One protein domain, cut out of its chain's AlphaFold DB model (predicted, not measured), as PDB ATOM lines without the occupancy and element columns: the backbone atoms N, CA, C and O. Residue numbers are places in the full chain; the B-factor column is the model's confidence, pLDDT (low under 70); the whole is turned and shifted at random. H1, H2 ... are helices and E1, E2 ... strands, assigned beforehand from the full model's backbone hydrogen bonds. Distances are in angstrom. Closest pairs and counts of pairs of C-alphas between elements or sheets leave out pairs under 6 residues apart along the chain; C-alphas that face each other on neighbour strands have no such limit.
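Overview. This is residues 3 to 56 of the 59 residues of an uncharacterized protein of Methanobrevibacter sp (UniProt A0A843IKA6). A strongly twisted three-stranded sheet, E1, E2 and E3, has one helix, H1, off one end, grazing it with residues 44 to 50; residues 51 to 56 stick out. The printed part has 54 residues, ordered E1, E2, E3, H1; the sheet, E1 - E2 - E3, is a meander, each strand the antiparallel neighbour of the one before. The class is mixed, helices and strands. The whole is loose, with radius of gyration of the C-alphas 12.7 A, and flat, spanning 33 by 32 by 13 A.

Arrangement. E1, residues 9 to 15, and E2, residues 23 to 29, form an antiparallel hairpin at 155 degrees; N 11 and O 27, 2.9 A apart, are within hydrogen-bond range. E2 and E3, residues 36 to 42, form another at 159 degrees, with N 26 and O 40 within range at 2.9 A. H1, residues 44 to 54, is on the sheet but only grazes it; its closest C-alpha pair with E2 is Gly 44 and Lys 23, 6.9 A. In H1 every O i to N i+4 pair is within range.

Along the chain. E1 begins at C-alpha 9 (69.900, -17.019, 124.910) and spans 15.8 A, E2 16.5 A and E3 16.0 A. H1 spans 15.2 A, ending at C-alpha 54 (78.730, -35.730, 129.360).

Size, cuts and confidence. The farthest C-alphas, Glu 34 and Lys 56, are 35.5 A apart. The printed part has no cut and no long link; no printed residue is under 70 in pLDDT.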
ATOM      1  N   THR A   3      68.841 -18.338 129.677       93.19
ATOM      2  CA  THR A   3      68.475 -17.011 129.170       93.19
ATOM      3  C   THR A   3      68.933 -15.952 130.165       93.19
ATOM      4  O   THR A   3      68.722 -16.086 131.369       93.19
ATOM      5  N   SER A   4      69.586 -14.903 129.676       92.75
ATOM      6  CA  SER A   4      70.008 -13.774 130.504       92.75
ATOM      7  C   SER A   4      68.855 -12.784 130.736       92.75
ATOM      8  O   SER A   4      67.956 -12.687 129.899       92.75
ATOM      9  N   PRO A   5      68.910 -11.948 131.791       93.62
ATOM     10  CA  PRO A   5      67.927 -10.878 132.005       93.62
ATOM     11  C   PRO A   5      67.843  -9.859 130.859       93.62
ATOM     12  O   PRO A   5      66.839  -9.176 130.707       93.62
ATOM     13  N   LYS A   6      68.898  -9.759 130.036       93.25
ATOM     14  CA  LYS A   6      68.942  -8.908 128.835       93.25
ATOM     15  C   LYS A   6      68.375  -9.606 127.590       93.25
ATOM     16  O   LYS A   6      68.557  -9.112 126.483       93.25
ATOM     17  N   GLY A   7      67.757 -10.775 127.757       94.00
ATOM     18  CA  GLY A   7      67.117 -11.545 126.692       94.00
ATOM     19  C   GLY A   7      68.069 -12.349 125.805       94.00
ATOM     20  O   GLY A   7      67.608 -12.988 124.869       94.00
ATOM     21  N   TRP A   8      69.377 -12.352 126.086       96.50
ATOM     22  CA  TRP A   8      70.310 -13.217 125.359       96.50
ATOM     23  C   TRP A   8      70.112 -14.683 125.733       96.50
ATOM     24  O   TRP A   8      70.018 -14.986 126.926       96.50
ATOM     25  N   THR A   9      70.115 -15.576 124.750       97.06
ATOM     26  CA  THR A   9      69.900 -17.019 124.910       97.06
ATOM     27  C   THR A   9      71.163 -17.800 124.574       97.06
ATOM     28  O   THR A   9      71.751 -17.623 123.512       97.06
ATOM     29  N   LYS A  10      71.590 -18.688 125.480       97.12
ATOM     30  CA  LYS A  10      72.640 -19.671 125.188       97.12
ATOM     31  C   LYS A  10      72.010 -20.875 124.507       97.12
ATOM     32  O   LYS A  10      71.178 -21.547 125.117       97.12
ATOM     33  N   GLU A  11      72.430 -21.160 123.284       97.00
ATOM     34  CA  GLU A  11      71.804 -22.160 122.417       97.00
ATOM     35  C   GLU A  11      72.829 -23.147 121.859       97.00
ATOM     36  O   GLU A  11      74.019 -22.844 121.800       97.00
ATOM     37  N   LEU A  12      72.348 -24.336 121.483       96.38
ATOM     38  CA  LEU A  12      73.075 -25.343 120.717       96.38
ATOM     39  C   LEU A  12      72.342 -25.456 119.388       96.38
ATOM     40  O   LEU A  12      71.197 -25.903 119.363       96.38
ATOM     41  N   ASN A  13      73.009 -25.069 118.310       95.81
ATOM     42  CA  ASN A  13      72.436 -25.015 116.976       95.81
ATOM     43  C   ASN A  13      73.278 -25.838 115.995       95.81
ATOM     44  O   ASN A  13      74.466 -26.074 116.213       95.81
ATOM     45  N   LEU A  14      72.659 -26.264 114.895       96.12
ATOM     46  CA  LEU A  14      73.354 -26.808 113.731       96.12
ATOM     47  C   LEU A  14      73.414 -25.705 112.666       96.12
ATOM     48  O   LEU A  14      72.382 -25.335 112.111       96.12
ATOM     49  N   ILE A  15      74.604 -25.157 112.406       93.56
ATOM     50  CA  ILE A  15      74.781 -23.967 111.559       93.56
ATOM     51  C   ILE A  15      75.687 -24.283 110.369       93.56
ATOM     52  O   ILE A  15      76.798 -24.791 110.533       93.56
ATOM     53  N   SER A  16      75.228 -23.928 109.168       93.94
ATOM     54  CA  SER A  16      76.063 -23.834 107.967       93.94
ATOM     55  C   SER A  16      76.564 -22.400 107.823       93.94
ATOM     56  O   SER A  16      75.796 -21.472 107.567       93.94
ATOM     57  N   TRP A  17      77.867 -22.206 108.003       86.12
ATOM     58  CA  TRP A  17      78.493 -20.900 107.824       86.12
ATOM     59  C   TRP A  17      78.845 -20.695 106.352       86.12
ATOM     60  O   TRP A  17      79.653 -21.443 105.806       86.12
ATOM     61  N   ASN A  18      78.259 -19.678 105.714       91.38
ATOM     62  CA  ASN A  18      78.539 -19.298 104.320       91.38
ATOM     63  C   ASN A  18      78.405 -20.459 103.310       91.38
ATOM     64  O   ASN A  18      79.181 -20.551 102.362       91.38
ATOM     65  N   GLY A  19      77.452 -21.373 103.527       90.88
ATOM     66  CA  GLY A  19      77.226 -22.530 102.652       90.88
ATOM     67  C   GLY A  19      78.222 -23.682 102.833       90.88
ATOM     68  O   GLY A  19      78.179 -24.647 102.076       90.88
ATOM     69  N   ALA A  20      79.110 -23.612 103.831       92.75
ATOM     70  CA  ALA A  20      79.968 -24.731 104.199       92.75
ATOM     71  C   ALA A  20      79.172 -25.869 104.865       92.75
ATOM     72  O   ALA A  20      78.003 -25.720 105.228       92.75
ATOM     73  N   VAL A  21      79.829 -27.012 105.075       92.50
ATOM     74  CA  VAL A  21      79.247 -28.142 105.811       92.50
ATOM     75  C   VAL A  21      78.770 -27.682 107.190       92.50
ATOM     76  O   VAL A  21      79.515 -27.023 107.921       92.50
ATOM     77  N   SER A  22      77.528 -28.027 107.533       95.19
ATOM     78  CA  SER A  22      76.925 -27.667 108.814       95.19
ATOM     79  C   SER A  22      77.714 -28.243 109.986       95.19
ATOM     80  O   SER A  22      78.104 -29.410 109.975       95.19
ATOM     81  N   LYS A  23      77.919 -27.422 111.015       95.81
ATOM     82  CA  LYS A  23      78.607 -27.794 112.254       95.81
ATOM     83  C   LYS A  23      77.738 -27.487 113.462       95.81
ATOM     84  O   LYS A  23      76.863 -26.620 113.401       95.81
ATOM     85  N   TYR A  24      77.989 -28.201 114.550       97.50
ATOM     86  CA  TYR A  24      77.346 -27.912 115.820       97.50
ATOM     87  C   TYR A  24      77.958 -26.666 116.425       97.50
ATOM     88  O   TYR A  24      79.152 -26.408 116.281       97.50
ATOM     89  N   ASP A  25      77.141 -25.888 117.107       97.38
ATOM     90  CA  ASP A  25      77.579 -24.609 117.605       97.38
ATOM     91  C   ASP A  25      76.881 -24.246 118.908       97.38
ATOM     92  O   ASP A  25      75.656 -24.287 118.985       97.38
ATOM     93  N   ILE A  26      77.671 -23.902 119.924       97.31
ATOM     94  CA  ILE A  26      77.181 -23.471 121.228       97.31
ATOM     95  C   ILE A  26      77.579 -22.015 121.438       97.31
ATOM     96  O   ILE A  26      78.760 -21.715 121.640       97.31
ATOM     97  N   ARG A  27      76.605 -21.101 121.432       96.06
ATOM     98  CA  ARG A  27      76.865 -19.668 121.640       96.06
ATOM     99  C   ARG A  27      75.681 -18.916 122.225       96.06
ATOM    100  O   ARG A  27      74.568 -19.432 122.280       96.06
ATOM    101  N   ASP A  28      75.954 -17.691 122.662       96.94
ATOM    102  CA  ASP A  28      74.913 -16.748 123.063       96.94
ATOM    103  C   ASP A  28      74.375 -15.987 121.848       96.94
ATOM    104  O   ASP A  28      75.150 -15.478 121.034       96.94
ATOM    105  N   TRP A  29      73.059 -15.856 121.759       97.00
ATOM    106  CA  TRP A  29      72.365 -15.076 120.743       97.00
ATOM    107  C   TRP A  29      71.587 -13.935 121.380       97.00
ATOM    108  O   TRP A  29      71.024 -14.085 122.461       97.00
ATOM    109  N   ALA A  30      71.577 -12.780 120.722       96.56
ATOM    110  CA  ALA A  30      70.723 -11.664 121.106       96.56
ATOM    111  C   ALA A  30      69.242 -12.013 120.865       96.56
ATOM    112  O   ALA A  30      68.949 -12.892 120.043       96.56
ATOM    113  N   PRO A  31      68.304 -11.298 121.516       94.38
ATOM    114  CA  PRO A  31      66.894 -11.370 121.149       94.38
ATOM    115  C   PRO A  31      66.716 -11.244 119.629       94.38
ATOM    116  O   PRO A  31      67.366 -10.416 118.997       94.38
ATOM    117  N   ASN A  32      65.849 -12.069 119.041       93.50
ATOM    118  CA  ASN A  32      65.587 -12.119 117.593       93.50
ATOM    119  C   ASN A  32      66.770 -12.571 116.705       93.50
ATOM    120  O   ASN A  32      66.718 -12.369 115.496       93.50
ATOM    121  N   HIS A  33      67.827 -13.172 117.273       91.94
ATOM    122  CA  HIS A  33      68.982 -13.727 116.535       91.94
ATOM    123  C   HIS A  33      69.758 -12.716 115.664       91.94
ATOM    124  O   HIS A  33      70.515 -13.089 114.773       91.94
ATOM    125  N   GLU A  34      69.638 -11.419 115.956       94.44
ATOM    126  CA  GLU A  34      70.272 -10.333 115.191       94.44
ATOM    127  C   GLU A  34      71.796 -10.228 115.388       94.44
ATOM    128  O   GLU A  34      72.516  -9.700 114.538       94.44
ATOM    129  N   LYS A  35      72.298 -10.703 116.533       95.56
ATOM    130  CA  LYS A  35      73.717 -10.693 116.907       95.56
ATOM    131  C   LYS A  35      74.075 -11.973 117.643       95.56
ATOM    132  O   LYS A  35      73.279 -12.510 118.410       95.56
ATOM    133  N   MET A  36      75.319 -12.394 117.463       94.56
ATOM    134  CA  MET A  36      75.921 -13.522 118.163       94.56
ATOM    135  C   MET A  36      77.036 -13.056 119.094       94.56
ATOM    136  O   MET A  36      77.815 -12.160 118.762       94.56
ATOM    137  N   GLY A  37      77.092 -13.667 120.271       94.00
ATOM    138  CA  GLY A  37      78.117 -13.466 121.280       94.00
ATOM    139  C   GLY A  37      79.271 -14.451 121.123       94.00
ATOM    140  O   GLY A  37      79.457 -15.081 120.081       94.00
ATOM    141  N   LYS A  38      80.061 -14.595 122.190       94.19
ATOM    142  CA  LYS A  38      81.122 -15.607 122.247       94.19
ATOM    143  C   LYS A  38      80.510 -17.012 122.240       94.19
ATOM    144  O   LYS A  38      79.447 -17.236 122.817       94.19
ATOM    145  N   GLY A  39      81.215 -17.952 121.625       94.81
ATOM    146  CA  GLY A  39      80.792 -19.342 121.539       94.81
ATOM    147  C   GLY A  39      81.862 -20.245 120.952       94.81
ATOM    148  O   GLY A  39      82.983 -19.804 120.696       94.81
ATOM    149  N   VAL A  40      81.495 -21.506 120.751       96.81
ATOM    150  CA  VAL A  40      82.359 -22.547 120.199       96.81
ATOM    151  C   VAL A  40      81.620 -23.305 119.103       96.81
ATOM    152  O   VAL A  40      80.468 -23.700 119.277       96.81
ATOM    153  N   THR A  41      82.301 -23.516 117.981       96.81
ATOM    154  CA  THR A  41      81.842 -24.395 116.904       96.81
ATOM    155  C   THR A  41      82.561 -25.728 117.033       96.81
ATOM    156  O   THR A  41      83.777 -25.756 117.198       96.81
ATOM    157  N   LEU A  42      81.809 -26.816 116.932       97.25
ATOM    158  CA  LEU A  42      82.276 -28.183 117.085       97.25
ATOM    159  C   LEU A  42      81.964 -28.966 115.805       97.25
ATOM    160  O   LEU A  42      80.858 -28.923 115.257       97.25
ATOM    161  N   SER A  43      82.958 -29.692 115.313       96.19
ATOM    162  CA  SER A  43      82.782 -30.743 114.314       96.19
ATOM    163  C   SER A  43      81.964 -31.915 114.872       96.19
ATOM    164  O   SER A  43      81.711 -32.012 116.076       96.19
ATOM    165  N   GLY A  44      81.532 -32.822 113.989       94.25
ATOM    166  CA  GLY A  44      80.787 -34.017 114.397       94.25
ATOM    167  C   GLY A  44      81.572 -34.916 115.361       94.25
ATOM    168  O   GLY A  44      81.002 -35.422 116.329       94.25
ATOM    169  N   ASP A  45      82.881 -35.044 115.144       96.69
ATOM    170  CA  ASP A  45      83.758 -35.860 115.991       96.69
ATOM    171  C   ASP A  45      83.938 -35.226 117.377       96.69
ATOM    172  O   ASP A  45      83.831 -35.909 118.397       96.69
ATOM    173  N   GLU A  46      84.118 -33.901 117.435       97.81
ATOM    174  CA  GLU A  46      84.234 -33.163 118.701       97.81
ATOM    175  C   GLU A  46      82.948 -33.245 119.536       97.81
ATOM    176  O   GLU A  46      83.019 -33.446 120.750       97.81
ATOM    177  N   VAL A  47      81.765 -33.144 118.912       96.56
ATOM    178  CA  VAL A  47      80.487 -33.324 119.627       96.56
ATOM    179  C   VAL A  47      80.295 -34.758 120.095       96.56
ATOM    180  O   VAL A  47      79.798 -34.962 121.202       96.56
ATOM    181  N   SER A  48      80.698 -35.748 119.297       95.88
ATOM    182  CA  SER A  48      80.624 -37.156 119.704       95.88
ATOM    183  C   SER A  48      81.464 -37.413 120.953       95.88
ATOM    184  O   SER A  48      80.950 -37.947 121.938       95.88
ATOM    185  N   ALA A  49      82.711 -36.933 120.968       96.69
ATOM    186  CA  ALA A  49      83.583 -37.030 122.136       96.69
ATOM    187  C   ALA A  49      83.006 -36.285 123.354       96.69
ATOM    188  O   ALA A  49      82.993 -36.817 124.466       96.69
ATOM    189  N   LEU A  50      82.466 -35.076 123.156       95.81
ATOM    190  CA  LEU A  50      81.820 -34.318 124.229       95.81
ATOM    191  C   LEU A  50      80.612 -35.072 124.808       95.81
ATOM    192  O   LEU A  50      80.457 -35.132 126.026       95.81
ATOM    193  N   LEU A  51      79.777 -35.679 123.963       94.81
ATOM    194  CA  LEU A  51      78.606 -36.440 124.397       94.81
ATOM    195  C   LEU A  51      78.995 -37.674 125.226       94.81
ATOM    196  O   LEU A  51      78.326 -37.981 126.212       94.81
ATOM    197  N   GLU A  52      80.071 -38.371 124.860       96.06
ATOM    198  CA  GLU A  52      80.595 -39.490 125.651       96.06
ATOM    199  C   GLU A  52      81.068 -39.063 127.041       96.06
ATOM    200  O   GLU A  52      80.860 -39.791 128.013       96.06
ATOM    201  N   LEU A  53      81.688 -37.885 127.148       95.62
ATOM    202  CA  LEU A  53      82.107 -37.325 128.430       95.62
ATOM    203  C   LEU A  53      80.902 -36.893 129.267       95.62
ATOM    204  O   LEU A  53      80.828 -37.237 130.443       95.62
ATOM    205  N   LEU A  54      79.930 -36.203 128.663       93.81
ATOM    206  CA  LEU A  54      78.730 -35.730 129.360       93.81
ATOM    207  C   LEU A  54      77.878 -36.876 129.916       93.81
ATOM    208  O   LEU A  54      77.339 -36.743 131.006       93.81
ATOM    209  N   LYS A  55      77.804 -38.027 129.233       94.00
ATOM    210  CA  LYS A  55      77.105 -39.227 129.740       94.00
ATOM    211  C   LYS A  55      77.699 -39.799 131.032       94.00
ATOM    212  O   LYS A  55      77.038 -40.592 131.692       94.00
ATOM    213  N   LYS A  56      78.945 -39.448 131.360       93.75
ATOM    214  CA  LYS A  56      79.634 -39.877 132.586       93.75
ATOM    215  C   LYS A  56      79.469 -38.875 133.730       93.75
ATOM    216  O   LYS A  56      79.891 -39.169 134.843       93.75
TER     217      LYS A  56